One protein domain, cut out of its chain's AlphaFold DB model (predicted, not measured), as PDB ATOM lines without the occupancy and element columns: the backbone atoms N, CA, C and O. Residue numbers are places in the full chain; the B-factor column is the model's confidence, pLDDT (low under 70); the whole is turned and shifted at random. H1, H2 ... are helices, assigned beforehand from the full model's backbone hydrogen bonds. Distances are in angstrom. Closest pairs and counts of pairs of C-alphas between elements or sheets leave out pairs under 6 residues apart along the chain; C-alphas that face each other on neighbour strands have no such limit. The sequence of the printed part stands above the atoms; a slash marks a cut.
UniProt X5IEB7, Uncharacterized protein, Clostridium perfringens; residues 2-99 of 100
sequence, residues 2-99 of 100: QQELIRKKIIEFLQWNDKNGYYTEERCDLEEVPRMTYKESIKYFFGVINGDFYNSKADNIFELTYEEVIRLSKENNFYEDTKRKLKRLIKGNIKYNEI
ATOM      1  N   GLN A   2      76.964 -68.317  44.159       85.25
ATOM      2  CA  GLN A   2      76.769 -69.215  43.006       85.25
ATOM      3  C   GLN A   2      75.296 -69.573  42.729       85.25
ATOM      4  O   GLN A   2      74.877 -69.552  41.577       85.25
ATOM      5  N   GLN A   3      74.501 -69.859  43.767       90.12
ATOM      6  CA  GLN A   3      73.068 -70.151  43.608       90.12
ATOM      7  C   GLN A   3      72.297 -68.954  43.040       90.12
ATOM      8  O   GLN A   3      71.514 -69.134  42.117       90.12
ATOM      9  N   GLU A   4      72.579 -67.738  43.515       91.00
ATOM     10  CA  GLU A   4      71.978 -66.509  42.978       91.00
ATOM     11  C   GLU A   4      72.320 -66.285  41.503       91.00
ATOM     12  O   GLU A   4      71.453 -65.919  40.716       91.00
ATOM     13  N   LEU A   5      73.565 -66.556  41.097       89.56
ATOM     14  CA  LEU A   5      73.956 -66.449  39.692       89.56
ATOM     15  C   LEU A   5      73.187 -67.442  38.809       89.56
ATOM     16  O   LEU A   5      72.719 -67.086  37.731       89.56
ATOM     17  N   ILE A   6      73.041 -68.686  39.271       90.88
ATOM     18  CA  ILE A   6      72.283 -69.716  38.553       90.88
ATOM     19  C   ILE A   6      70.799 -69.341  38.487       90.88
ATOM     20  O   ILE A   6      70.202 -69.424  37.419       90.88
ATOM     21  N   ARG A   7      70.223 -68.891  39.605       92.12
ATOM     22  CA  ARG A   7      68.833 -68.432  39.704       92.12
ATOM     23  C   ARG A   7      68.539 -67.339  38.678       92.12
ATOM     24  O   ARG A   7      67.580 -67.470  37.925       92.12
ATOM     25  N   LYS A   8      69.400 -66.318  38.586       89.25
ATOM     26  CA  LYS A   8      69.274 -65.238  37.591       89.25
ATOM     27  C   LYS A   8      69.310 -65.759  36.157       89.25
ATOM     28  O   LYS A   8      68.410 -65.439  35.395       89.25
ATOM     29  N   LYS A   9      70.264 -66.634  35.818       88.88
ATOM     30  CA  LYS A   9      70.330 -67.256  34.482       88.88
ATOM     31  C   LYS A   9      69.073 -68.051  34.131       88.88
ATOM     32  O   LYS A   9      68.637 -68.044  32.986       88.88
ATOM     33  N   ILE A  10      68.505 -68.764  35.104       90.06
ATOM     34  CA  ILE A  10      67.256 -69.499  34.904       90.06
ATOM     35  C   ILE A  10      66.104 -68.521  34.664       90.06
ATOM     36  O   ILE A  10      65.357 -68.710  33.715       90.06
ATOM     37  N   ILE A  11      65.978 -67.465  35.467       87.69
ATOM     38  CA  ILE A  11      64.923 -66.455  35.296       87.69
ATOM     39  C   ILE A  11      65.041 -65.758  33.934       87.69
ATOM     40  O   ILE A  11      64.050 -65.666  33.217       87.69
ATOM     41  N   GLU A  12      66.246 -65.346  33.535       85.19
ATOM     42  CA  GLU A  12      66.521 -64.762  32.214       85.19
ATOM     43  C   GLU A  12      66.163 -65.714  31.069       85.19
ATOM     44  O   GLU A  12      65.679 -65.276  30.035       85.19
ATOM     45  N   PHE A  13      66.367 -67.021  31.238       85.12
ATOM     46  CA  PHE A  13      65.923 -68.018  30.265       85.12
ATOM     47  C   PHE A  13      64.397 -68.146  30.223       85.12
ATOM     48  O   PHE A  13      63.805 -68.177  29.145       85.12
ATOM     49  N   LEU A  14      63.761 -68.216  31.393       81.56
ATOM     50  CA  LEU A  14      62.315 -68.395  31.534       81.56
ATOM     51  C   LEU A  14      61.522 -67.205  30.987       81.56
ATOM     52  O   LEU A  14      60.429 -67.404  30.469       81.56
ATOM     53  N   GLN A  15      62.092 -65.998  31.036       73.25
ATOM     54  CA  GLN A  15      61.554 -64.791  30.404       73.25
ATOM     55  C   GLN A  15      61.208 -64.980  28.922       73.25
ATOM     56  O   GLN A  15      60.263 -64.374  28.433       73.25
ATOM     57  N   TRP A  16      61.931 -65.832  28.197       58.12
ATOM     58  CA  TRP A  16      61.687 -66.047  26.769       58.12
ATOM     59  C   TRP A  16      60.600 -67.089  26.465       58.12
ATOM     60  O   TRP A  16      60.351 -67.351  25.291       58.12
ATOM     61  N   ASN A  17      59.956 -67.684  27.476       60.62
ATOM     62  CA  ASN A  17      58.857 -68.625  27.269       60.62
ATOM     63  C   ASN A  17      57.499 -67.904  27.343       60.62
ATOM     64  O   ASN A  17      57.060 -67.475  28.410       60.62
ATOM     65  N   ASP A  18      56.833 -67.793  26.193       49.88
ATOM     66  CA  ASP A  18      55.566 -67.084  25.989       49.88
ATOM     67  C   ASP A  18      54.370 -67.686  26.750       49.88
ATOM     68  O   ASP A  18      53.414 -66.971  27.050       49.88
ATOM     69  N   LYS A  19      54.426 -68.972  27.117       57.12
ATOM     70  CA  LYS A  19      53.290 -69.689  27.721       57.12
ATOM     71  C   LYS A  19      53.000 -69.347  29.182       57.12
ATOM     72  O   LYS A  19      51.881 -69.566  29.629       57.12
ATOM     73  N   ASN A  20      53.977 -68.837  29.930       59.94
ATOM     74  CA  ASN A  20      53.910 -68.787  31.398       59.94
ATOM     75  C   ASN A  20      54.022 -67.373  31.994       59.94
ATOM     76  O   ASN A  20      54.068 -67.213  33.212       59.94
ATOM     77  N   GLY A  21      54.040 -66.344  31.143       61.41
ATOM     78  CA  GLY A  21      54.263 -64.961  31.555       61.41
ATOM     79  C   GLY A  21      55.746 -64.622  31.760       61.41
ATOM     80  O   GLY A  21      56.599 -65.474  31.999       61.41
ATOM     81  N   TYR A  22      56.065 -63.335  31.634       64.50
ATOM     82  CA  TYR A  22      57.432 -62.819  31.728       64.50
ATOM     83  C   TYR A  22      57.805 -62.578  33.202       64.50
ATOM     84  O   TYR A  22      57.323 -61.618  33.809       64.50
ATOM     85  N   TYR A  23      58.643 -63.449  33.778       67.06
ATOM     86  CA  TYR A  23      59.164 -63.306  35.145       67.06
ATOM     87  C   TYR A  23      60.417 -62.428  35.172       67.06
ATOM     88  O   TYR A  23      61.488 -62.845  34.732       67.06
ATOM     89  N   THR A  24      60.325 -61.232  35.751       75.00
ATOM     90  CA  THR A  24      61.504 -60.410  36.066       75.00
ATOM     91  C   THR A  24      61.517 -60.017  37.525       75.00
ATOM     92  O   THR A  24      60.469 -59.887  38.150       75.00
ATOM     93  N   GLU A  25      62.718 -59.784  38.053       80.06
ATOM     94  CA  GLU A  25      62.876 -59.194  39.385       80.06
ATOM     95  C   GLU A  25      62.162 -57.836  39.465       80.06
ATOM     96  O   GLU A  25      61.493 -57.570  40.451       80.06
ATOM     97  N   GLU A  26      62.235 -57.023  38.402       80.94
ATOM     98  CA  GLU A  26      61.553 -55.724  38.312       80.94
ATOM     99  C   GLU A  26      60.034 -55.855  38.470       80.94
ATOM    100  O   GLU A  26      59.430 -55.112  39.235       80.94
ATOM    101  N   ARG A  27      59.408 -56.830  37.800       78.06
ATOM    102  CA  ARG A  27      57.974 -57.093  37.957       78.06
ATOM    103  C   ARG A  27      57.645 -57.594  39.354       78.06
ATOM    104  O   ARG A  27      56.634 -57.184  39.900       78.06
ATOM    105  N   CYS A  28      58.490 -58.446  39.941       80.19
ATOM    106  CA  CYS A  28      58.287 -58.881  41.321       80.19
ATOM    107  C   CYS A  28      58.304 -57.697  42.295       80.19
ATOM    108  O   CYS A  28      57.451 -57.624  43.171       80.19
ATOM    109  N   ASP A  29      59.242 -56.768  42.113       82.75
ATOM    110  CA  ASP A  29      59.359 -55.581  42.956       82.75
ATOM    111  C   ASP A  29      58.168 -54.621  42.770       82.75
ATOM    112  O   ASP A  29      57.647 -54.112  43.758       82.75
ATOM    113  N   LEU A  30      57.715 -54.400  41.527       84.94
ATOM    114  CA  LEU A  30      56.563 -53.540  41.215       84.94
ATOM    115  C   LEU A  30      55.238 -54.080  41.768       84.94
ATOM    116  O   LEU A  30      54.408 -53.305  42.229       84.94
ATOM    117  N   GLU A  31      55.044 -55.397  41.704       82.94
ATOM    118  CA  GLU A  31      53.830 -56.079  42.173       82.94
ATOM    119  C   GLU A  31      53.904 -56.443  43.670       82.94
ATOM    120  O   GLU A  31      53.009 -57.104  44.192       82.94
ATOM    121  N   GLU A  32      54.989 -56.066  44.359       84.62
ATOM    122  CA  GLU A  32      55.275 -56.423  45.758       84.62
ATOM    123  C   GLU A  32      55.192 -57.940  46.040       84.62
ATOM    124  O   GLU A  32      54.885 -58.381  47.152       84.62
ATOM    125  N   VAL A  33      55.499 -58.770  45.036       81.44
ATOM    126  CA  VAL A  33      55.467 -60.231  45.164       81.44
ATOM    127  C   VAL A  33      56.854 -60.804  45.469       81.44
ATOM    128  O   VAL A  33      57.872 -60.305  44.980       81.44
ATOM    129  N   PRO A  34      56.937 -61.903  46.241       82.19
ATOM    130  CA  PRO A  34      58.213 -62.541  46.532       82.19
ATOM    131  C   PRO A  34      58.953 -62.965  45.261       82.19
ATOM    132  O   PRO A  34      58.413 -63.658  44.396       82.19
ATOM    133  N   ARG A  35      60.238 -62.610  45.186       86.50
ATOM    134  CA  ARG A  35      61.133 -63.082  44.126       86.50
ATOM    135  C   ARG A  35      61.289 -64.595  44.199       86.50
ATOM    136  O   ARG A  35      61.383 -65.192  45.274       86.50
ATOM    137  N   MET A  36      61.394 -65.219  43.031       87.06
ATOM    138  CA  MET A  36      61.557 -66.662  42.928       87.06
ATOM    139  C   MET A  36      62.875 -67.102  43.572       87.06
ATOM    140  O   MET A  36      63.940 -66.592  43.220       87.06
ATOM    141  N   THR A  37      62.813 -68.065  44.496       91.94
ATOM    142  CA  THR A  37      64.004 -68.630  45.150       91.94
ATOM    143  C   THR A  37      64.813 -69.498  44.185       91.94
ATOM    144  O   THR A  37      64.343 -69.880  43.114       91.94
ATOM    145  N   TYR A  38      66.032 -69.886  44.576       93.06
ATOM    146  CA  TYR A  38      66.821 -70.846  43.800       93.06
ATOM    147  C   TYR A  38      66.055 -72.156  43.539       93.06
ATOM    148  O   TYR A  38      65.966 -72.587  42.390       93.06
ATOM    149  N   LYS A  39      65.448 -72.763  44.569       94.19
ATOM    150  CA  LYS A  39      64.661 -74.000  44.411       94.19
ATOM    151  C   LYS A  39      63.478 -73.797  43.468       94.19
ATOM    152  O   LYS A  39      63.274 -74.615  42.577       94.19
ATOM    153  N   GLU A  40      62.749 -72.698  43.634       91.25
ATOM    154  CA  GLU A  40      61.600 -72.390  42.782       91.25
ATOM    155  C   GLU A  40      62.021 -72.168  41.325       91.25
ATOM    156  O   GLU A  40      61.382 -72.706  40.429       91.25
ATOM    157  N   SER A  41      63.162 -71.516  41.071       92.06
ATOM    158  CA  SER A  41      63.679 -71.342  39.704       92.06
ATOM    159  C   SER A  41      63.978 -72.678  39.022       92.06
ATOM    160  O   SER A  41      63.611 -72.892  37.868       92.06
ATOM    161  N   ILE A  42      64.558 -73.632  39.756       94.25
ATOM    162  CA  ILE A  42      64.805 -74.988  39.255       94.25
ATOM    163  C   ILE A  42      63.481 -75.720  39.018       94.25
ATOM    164  O   ILE A  42      63.315 -76.345  37.973       94.25
ATOM    165  N   LYS A  43      62.536 -75.631  39.962       93.69
ATOM    166  CA  LYS A  43      61.202 -76.236  39.840       93.69
ATOM    167  C   LYS A  43      60.507 -75.766  38.563       93.69
ATOM    168  O   LYS A  43      60.030 -76.577  37.773       93.69
ATOM    169  N   TYR A  44      60.532 -74.458  38.336       90.94
ATOM    170  CA  TYR A  44      59.906 -73.827  37.185       90.94
ATOM    171  C   TYR A  44      60.591 -74.202  35.871       90.94
ATOM    172  O   TYR A  44      59.922 -74.501  34.885       90.94
ATOM    173  N   PHE A  45      61.925 -74.282  35.866       92.19
ATOM    174  CA  PHE A  45      62.679 -74.795  34.724       92.19
ATOM    175  C   PHE A  45      62.238 -76.214  34.344       92.19
ATOM    176  O   PHE A  45      61.994 -76.487  33.174       92.19
ATOM    177  N   PHE A  46      62.075 -77.111  35.320       94.12
ATOM    178  CA  PHE A  46      61.579 -78.465  35.066       94.12
ATOM    179  C   PHE A  46      60.166 -78.471  34.477       94.12
ATOM    180  O   PHE A  46      59.928 -79.203  33.513       94.12
ATOM    181  N   GLY A  47      59.280 -77.630  35.021       91.44
ATOM    182  CA  GLY A  47      57.931 -77.412  34.502       91.44
ATOM    183  C   GLY A  47      57.935 -76.962  33.046       91.44
ATOM    184  O   GLY A  47      57.253 -77.551  32.223       91.44
ATOM    185  N   VAL A  48      58.766 -75.979  32.701       89.19
ATOM    186  CA  VAL A  48      58.871 -75.446  31.335       89.19
ATOM    187  C   VAL A  48      59.432 -76.461  30.344       89.19
ATOM    188  O   VAL A  48      58.886 -76.607  29.253       89.19
ATOM    189  N   ILE A  49      60.516 -77.153  30.698       91.44
ATOM    190  CA  ILE A  49      61.166 -78.110  29.791       91.44
ATOM    191  C   ILE A  49      60.280 -79.336  29.536       91.44
ATOM    192  O   ILE A  49      60.354 -79.921  28.461       91.44
ATOM    193  N   ASN A  50      59.445 -79.717  30.504       93.00
ATOM    194  CA  ASN A  50      58.585 -80.899  30.426       93.00
ATOM    195  C   ASN A  50      57.104 -80.509  30.563       93.00
ATOM    196  O   ASN A  50      56.343 -81.178  31.265       93.00
ATOM    197  N   GLY A  51      56.716 -79.401  29.919       90.25
ATOM    198  CA  GLY A  51      55.403 -78.769  30.078       90.25
ATOM    199  C   GLY A  51      54.238 -79.721  29.850       90.25
ATOM    200  O   GLY A  51      53.360 -79.808  30.699       90.25
ATOM    201  N   ASP A  52      54.273 -80.507  28.773       90.38
ATOM    202  CA  ASP A  52      53.200 -81.457  28.450       90.38
ATOM    203  C   ASP A  52      52.958 -82.470  29.577       90.38
ATOM    204  O   ASP A  52      51.816 -82.809  29.880       90.38
ATOM    205  N   PHE A  53      54.027 -82.922  30.240       94.88
ATOM    206  CA  PHE A  53      53.916 -83.842  31.365       94.88
ATOM    207  C   PHE A  53      53.370 -83.144  32.613       94.88
ATOM    208  O   PHE A  53      52.439 -83.649  33.231       94.88
ATOM    209  N   TYR A  54      53.933 -81.998  33.007       93.19
ATOM    210  CA  TYR A  54      53.524 -81.342  34.254       93.19
ATOM    211  C   TYR A  54      52.127 -80.722  34.172       93.19
ATOM    212  O   TYR A  54      51.383 -80.822  35.145       93.19
ATOM    213  N   ASN A  55      51.727 -80.212  33.005       90.44
ATOM    214  CA  ASN A  55      50.357 -79.757  32.744       90.44
ATOM    215  C   ASN A  55      49.343 -80.913  32.804       90.44
ATOM    216  O   ASN A  55      48.154 -80.691  32.984       90.44
ATOM    217  N   SER A  56      49.798 -82.166  32.670       93.62
ATOM    218  CA  SER A  56      48.962 -83.352  32.879       93.62
ATOM    219  C   SER A  56      48.827 -83.743  34.362       93.62
ATOM    220  O   SER A  56      48.137 -84.723  34.661       93.62
ATOM    221  N   LYS A  57      49.568 -83.103  35.277       93.44
ATOM    222  CA  LYS A  57      49.607 -83.444  36.712       93.44
ATOM    223  C   LYS A  57      48.962 -82.387  37.595       93.44
ATOM    224  O   LYS A  57      48.411 -82.756  38.625       93.44
ATOM    225  N   ALA A  58      49.056 -81.123  37.205       89.94
ATOM    226  CA  ALA A  58      48.479 -79.989  37.908       89.94
ATOM    227  C   ALA A  58      48.131 -78.893  36.898       89.94
ATOM    228  O   ALA A  58      48.785 -78.795  35.856       89.94
ATOM    229  N   ASP A  59      47.152 -78.054  37.232       84.62
ATOM    230  CA  ASP A  59      46.786 -76.902  36.399       84.62
ATOM    231  C   ASP A  59      47.933 -75.879  36.359       84.62
ATOM    232  O   ASP A  59      48.148 -75.198  35.353       84.62
ATOM    233  N   ASN A  60      48.721 -75.808  37.439       81.81
ATOM    234  CA  ASN A  60      49.916 -74.983  37.521       81.81
ATOM    235  C   ASN A  60      51.076 -75.691  38.245       81.81
ATOM    236  O   ASN A  60      50.909 -76.288  39.305       81.81
ATOM    237  N   ILE A  61      52.304 -75.537  37.734       86.00
ATOM    238  CA  ILE A  61      53.532 -76.050  38.370       86.00
ATOM    239  C   ILE A  61      53.753 -75.512  39.799       86.00
ATOM    240  O   ILE A  61      54.472 -76.137  40.580       86.00
ATOM    241  N   PHE A  62      53.155 -74.371  40.165       83.50
ATOM    242  CA  PHE A  62      53.212 -73.834  41.531       83.50
ATOM    243  C   PHE A  62      52.445 -74.673  42.555       83.50
ATOM    244  O   PHE A  62      52.769 -74.593  43.737       83.50
ATOM    245  N   GLU A  63      51.491 -75.498  42.118       90.19
ATOM    246  CA  GLU A  63      50.766 -76.430  42.990       90.19
ATOM    247  C   GLU A  63      51.641 -77.609  43.424       90.19
ATOM    248  O   GLU A  63      51.389 -78.222  44.458       90.19
ATOM    249  N   LEU A  64      52.701 -77.904  42.665       93.81
ATOM    250  CA  LEU A  64      53.664 -78.939  43.008       93.81
ATOM    251  C   LEU A  64      54.793 -78.365  43.866       93.81
ATOM    252  O   LEU A  64      55.336 -77.279  43.623       93.81
ATOM    253  N   THR A  65      55.215 -79.143  44.856       95.81
ATOM    254  CA  THR A  65      56.433 -78.861  45.618       95.81
ATOM    255  C   THR A  65      57.680 -79.147  44.781       95.81
ATOM    256  O   THR A  65      57.662 -79.913  43.812       95.81
ATOM    257  N   TYR A  66      58.811 -78.551  45.165       96.19
ATOM    258  CA  TYR A  66      60.099 -78.850  44.533       96.19
ATOM    259  C   TYR A  66      60.404 -80.355  44.591       96.19
ATOM    260  O   TYR A  66      60.805 -80.961  43.598       96.19
ATOM    261  N   GLU A  67      60.183 -80.968  45.749       97.69
ATOM    262  CA  GLU A  67      60.436 -82.380  45.995       97.69
ATOM    263  C   GLU A  67      59.556 -83.284  45.112       97.69
ATOM    264  O   GLU A  67      60.067 -84.259  44.555       97.69
ATOM    265  N   GLU A  68      58.282 -82.940  44.897       97.19
ATOM    266  CA  GLU A  68      57.396 -83.655  43.968       97.19
ATOM    267  C   GLU A  68      57.843 -83.528  42.517       97.19
ATOM    268  O   GLU A  68      57.908 -84.537  41.815       97.19
ATOM    269  N   VAL A  69      58.217 -82.327  42.073       97.19
ATOM    270  CA  VAL A  69      58.724 -82.112  40.711       97.19
ATOM    271  C   VAL A  69      59.961 -82.971  40.459       97.19
ATOM    272  O   VAL A  69      60.026 -83.683  39.451       97.19
ATOM    273  N   ILE A  70      60.911 -82.986  41.401       97.81
ATOM    274  CA  ILE A  70      62.102 -83.834  41.302       97.81
ATOM    275  C   ILE A  70      61.730 -85.321  41.332       97.81
ATOM    276  O   ILE A  70      62.259 -86.084  40.522       97.81
ATOM    277  N   ARG A  71      60.829 -85.756  42.218       98.25
ATOM    278  CA  ARG A  71      60.384 -87.155  42.291       98.25
ATOM    279  C   ARG A  71      59.750 -87.612  40.976       98.25
ATOM    280  O   ARG A  71      60.226 -88.580  40.387       98.25
ATOM    281  N   LEU A  72      58.764 -86.871  40.475       97.75
ATOM    282  CA  LEU A  72      58.056 -87.175  39.233       97.75
ATOM    283  C   LEU A  72      59.012 -87.243  38.040       97.75
ATOM    284  O   LEU A  72      58.921 -88.163  37.230       97.75
ATOM    285  N   SER A  73      59.983 -86.330  37.957       97.81
ATOM    286  CA  SER A  73      60.966 -86.347  36.867       97.81
ATOM    287  C   SER A  73      61.860 -87.586  36.855       97.81
ATOM    288  O   SER A  73      62.288 -88.035  35.789       97.81
ATOM    289  N   LYS A  74      62.151 -88.151  38.032       98.25
ATOM    290  CA  LYS A  74      62.921 -89.392  38.162       98.25
ATOM    291  C   LYS A  74      62.064 -90.597  37.806       98.25
ATOM    292  O   LYS A  74      62.502 -91.419  37.013       98.25
ATOM    293  N   GLU A  75      60.843 -90.659  38.338       98.00
ATOM    294  CA  GLU A  75      59.874 -91.728  38.048       98.00
ATOM    295  C   GLU A  75      59.547 -91.824  36.548       98.00
ATOM    296  O   GLU A  75      59.264 -92.908  36.047       98.00
ATOM    297  N   ASN A  76      59.645 -90.708  35.819       97.56
ATOM    298  CA  ASN A  76      59.341 -90.618  34.389       97.56
ATOM    299  C   ASN A  76      60.595 -90.468  33.505       97.56
ATOM    300  O   ASN A  76      60.492 -90.113  32.335       97.56
ATOM    301  N   ASN A  77      61.786 -90.762  34.039       96.69
ATOM    302  CA  ASN A  77      63.050 -90.880  33.296       96.69
ATOM    303  C   ASN A  77      63.556 -89.624  32.553       96.69
ATOM    304  O   ASN A  77      64.444 -89.735  31.707       96.69
ATOM    305  N   PHE A  78      63.083 -88.422  32.891       96.88
ATOM    306  CA  PHE A  78      63.549 -87.169  32.270       96.88
ATOM    307  C   PHE A  78      64.380 -86.274  33.202       96.88
ATOM    308  O   PHE A  78      64.874 -85.223  32.782       96.88
ATOM    309  N   TYR A  79      64.599 -86.683  34.457       97.88
ATOM    310  CA  TYR A  79      65.397 -85.918  35.421       97.88
ATOM    311  C   TYR A  79      66.820 -85.621  34.924       97.88
ATOM    312  O   TYR A  79      67.250 -84.467  34.927       97.88
ATOM    313  N   GLU A  80      67.562 -86.641  34.484       97.75
ATOM    314  CA  GLU A  80      68.956 -86.449  34.060       97.75
ATOM    315  C   GLU A  80      69.065 -85.675  32.737       97.75
ATOM    316  O   GLU A  80      69.996 -84.881  32.579       97.75
ATOM    317  N   ASP A  81      68.096 -85.820  31.823       96.62
ATOM    318  CA  ASP A  81      68.023 -84.982  30.618       96.62
ATOM    319  C   ASP A  81      67.798 -83.510  30.983       96.62
ATOM    320  O   ASP A  81      68.590 -82.640  30.605       96.62
ATOM    321  N   THR A  82      66.792 -83.234  31.812       96.19
ATOM    322  CA  THR A  82      66.469 -81.871  32.255       96.19
ATOM    323  C   THR A  82      67.640 -81.246  33.016       96.19
ATOM    324  O   THR A  82      68.015 -80.097  32.791       96.19
ATOM    325  N   LYS A  83      68.320 -82.018  33.866       95.56
ATOM    326  CA  LYS A  83      69.519 -81.572  34.586       95.56
ATOM    327  C   LYS A  83      70.700 -81.303  33.650       95.56
ATOM    328  O   LYS A  83      71.472 -80.373  33.891       95.56
ATOM    329  N   ARG A  84      70.877 -82.085  32.581       94.19
ATOM    330  CA  ARG A  84      71.887 -81.826  31.541       94.19
ATOM    331  C   ARG A  84      71.578 -80.534  30.788       94.19
ATOM    332  O   ARG A  84      72.487 -79.724  30.605       94.19
ATOM    333  N   LYS A  85      70.317 -80.318  30.411       93.44
ATOM    334  CA  LYS A  85      69.816 -79.073  29.807       93.44
ATOM    335  C   LYS A  85      70.088 -77.866  30.711       93.44
ATOM    336  O   LYS A  85      70.712 -76.902  30.275       93.44
ATOM    337  N   LEU A  86      69.779 -77.981  32.002       93.50
ATOM    338  CA  LEU A  86      70.091 -76.957  32.997       93.50
ATOM    339  C   LEU A  86      71.600 -76.676  33.104       93.50
ATOM    340  O   LEU A  86      72.025 -75.524  33.115       93.50
ATOM    341  N   LYS A  87      72.449 -77.713  33.146       91.81
ATOM    342  CA  LYS A  87      73.915 -77.535  33.154       91.81
ATOM    343  C   LYS A  87      74.412 -76.796  31.911       91.81
ATOM    344  O   LYS A  87      75.346 -76.005  32.025       91.81
ATOM    345  N   ARG A  88      73.824 -77.063  30.739       89.94
ATOM    346  CA  ARG A  88      74.145 -76.350  29.495       89.94
ATOM    347  C   ARG A  88      73.762 -74.874  29.608       89.94
ATOM    348  O   ARG A  88      74.615 -74.033  29.343       89.94
ATOM    349  N   LEU A  89      72.555 -74.573  30.096       88.38
ATOM    350  CA  LEU A  89      72.116 -73.199  30.367       88.38
ATOM    351  C   LEU A  89      73.079 -72.468  31.316       88.38
ATOM    352  O   LEU A  89      73.493 -71.348  31.055       88.38
ATOM    353  N   ILE A  90      73.512 -73.118  32.397       87.75
ATOM    354  CA  ILE A  90      74.438 -72.502  33.360       87.75
ATOM    355  C   ILE A  90      75.807 -72.211  32.721       87.75
ATOM    356  O   ILE A  90      76.430 -71.194  33.039       87.75
ATOM    357  N   LYS A  91      76.278 -73.079  31.817       85.62
ATOM    358  CA  LYS A  91      77.591 -72.968  31.163       85.62
ATOM    359  C   LYS A  91      77.649 -71.965  30.000       85.62
ATOM    360  O   LYS A  91      78.757 -71.583  29.645       85.62
ATOM    361  N   GLY A  92      76.525 -71.524  29.424       75.00
ATOM    362  CA  GLY A  92      76.507 -70.628  28.252       75.00
ATOM    363  C   GLY A  92      75.373 -69.592  28.251       75.00
ATOM    364  O   GLY A  92      74.663 -69.462  29.242       75.00
ATOM    365  N   ASN A  93      75.224 -68.862  27.137       59.72
ATOM    366  CA  ASN A  93      74.066 -68.009  26.806       59.72
ATOM    367  C   ASN A  93      73.192 -68.740  25.776       59.72
ATOM    368  O   ASN A  93      73.157 -68.384  24.602       59.72
ATOM    369  N   ILE A  94      72.568 -69.834  26.202       63.41
ATOM    370  CA  ILE A  94      71.796 -70.714  25.321       63.41
ATOM    371  C   ILE A  94      70.347 -70.217  25.274       63.41
ATOM    372  O   ILE A  94      69.745 -69.980  26.323       63.41
ATOM    373  N   LYS A  95      69.791 -70.050  24.069       61.75
ATOM    374  CA  LYS A  95      68.393 -69.626  23.864       61.75
ATOM    375  C   LYS A  95      67.423 -70.800  24.043       61.75
ATOM    376  O   LYS A  95      67.815 -71.952  23.885       61.75
ATOM    377  N   TYR A  96      66.148 -70.511  24.322       60.06
ATOM    378  CA  TYR A  96      65.078 -71.509  24.504       60.06
ATOM    379  C   TYR A  96      65.087 -72.628  23.444       60.06
ATOM    380  O   TYR A  96      65.161 -73.807  23.791       60.06
ATOM    381  N   ASN A  97      65.167 -72.251  22.166       61.47
ATOM    382  CA  ASN A  97      65.137 -73.162  21.011       61.47
ATOM    383  C   ASN A  97      66.351 -74.106  20.898       61.47
ATOM    384  O   ASN A  97      66.370 -74.986  20.048       61.47
ATOM    385  N   GLU A  98      67.398 -73.910  21.701       63.12
ATOM    386  CA  GLU A  98      68.593 -74.766  21.719       63.12
ATOM    387  C   GLU A  98      68.571 -75.786  22.879       63.12
ATOM    388  O   GLU A  98      69.490 -76.613  23.018       63.12
ATOM    389  N   ILE A  99      67.546 -75.701  23.739       63.50
ATOM    390  CA  ILE A  99      67.347 -76.534  24.934       63.50
ATOM    391  C   ILE A  99      66.092 -77.407  24.828       63.50
ATOM    392  O   ILE A  99      66.127 -78.540  25.321       63.50
TER     393      ILE A  99
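Overview. This is residues 2 to 99 of the 100 residues of an uncharacterized protein of Clostridium perfringens (UniProt X5IEB7). Helix H3 runs through the middle, with H1 on one side of it and H5 on the other, and H6 turns back at a corner from H5 and runs across to H1. H2 lies off at one end of the longest axis, in a looping stretch that joins H1 to H3, while H4 and the long link after it lie beyond H3 toward the side of H5. The printed part has 98 residues with six named helices, H1 to H6 in order along the chain, and no named strand; its class is all helix. It is compact and rounded, with a radius of gyration of the C-alphas of 13.0 A and spans of 38 by 30 by 25 A.

Arrangement. H1, residues 2 to 14, touches H3, residues 38 to 49, the closest C-alphas being those of Arg 7 and Tyr 38, 5.2 A apart. They run the same way at a shallow tilt of 32 degrees, only just short of steep. H2, residues 25 to 30, is apart from the other five helices. H4, residues 51 to 54, is close to H3 but not clearly touching, with C-alphas 47 and 54 the closest at 5.9 A. H5, residues 66 to 75, touches H3 at Tyr 66 and Lys 43, their closest C-alphas, 5.5 A apart; the tilt is steep, 40 degrees, the same way. H4 and H5 are near each other, with 5 pairs of C-alphas within 10 A. H6, residues 79 to 91, touches H5 only at the corner, and only just, with 3 pairs of C-alphas within 8 A. H6 only just touches H3, also with 3 pairs; Phe 46 and Thr 82 have the closest C-alphas, 6.6 A apart. H6 touches H1 with residues 89 to 90 alone, about perpendicular at 80 degrees, the closest C-alphas being those of Ile 6 and Ile 90, 6.3 A apart. Every O i to N i+4 pair is within hydrogen-bond range in H1, H2, H3, H5 and H6; H4 is too short for such a pair.

Along the chain. H1 begins at C-alpha 2, (76.769, -69.215, 43.006), and is 18.5 A long. H2 is 8.7 A long, H3 16.8 A, H4 5.3 A and H5 14.4 A. H3 begins at C-alpha 38, (66.821, -70.846, 43.800). H6, 18.3 A long, ends at C-alpha 91, (77.591, -72.968, 31.163).

Size, cuts and confidence. The two C-alphas farthest apart are those of Leu 30 and Asn 77, 38.7 A. The printed part has no cut. The link from H4 to H5, 11 residues, is long. The mean pLDDT of the printed part is 85.7, and residues 16 to 23 and 93 to 99 are under 70.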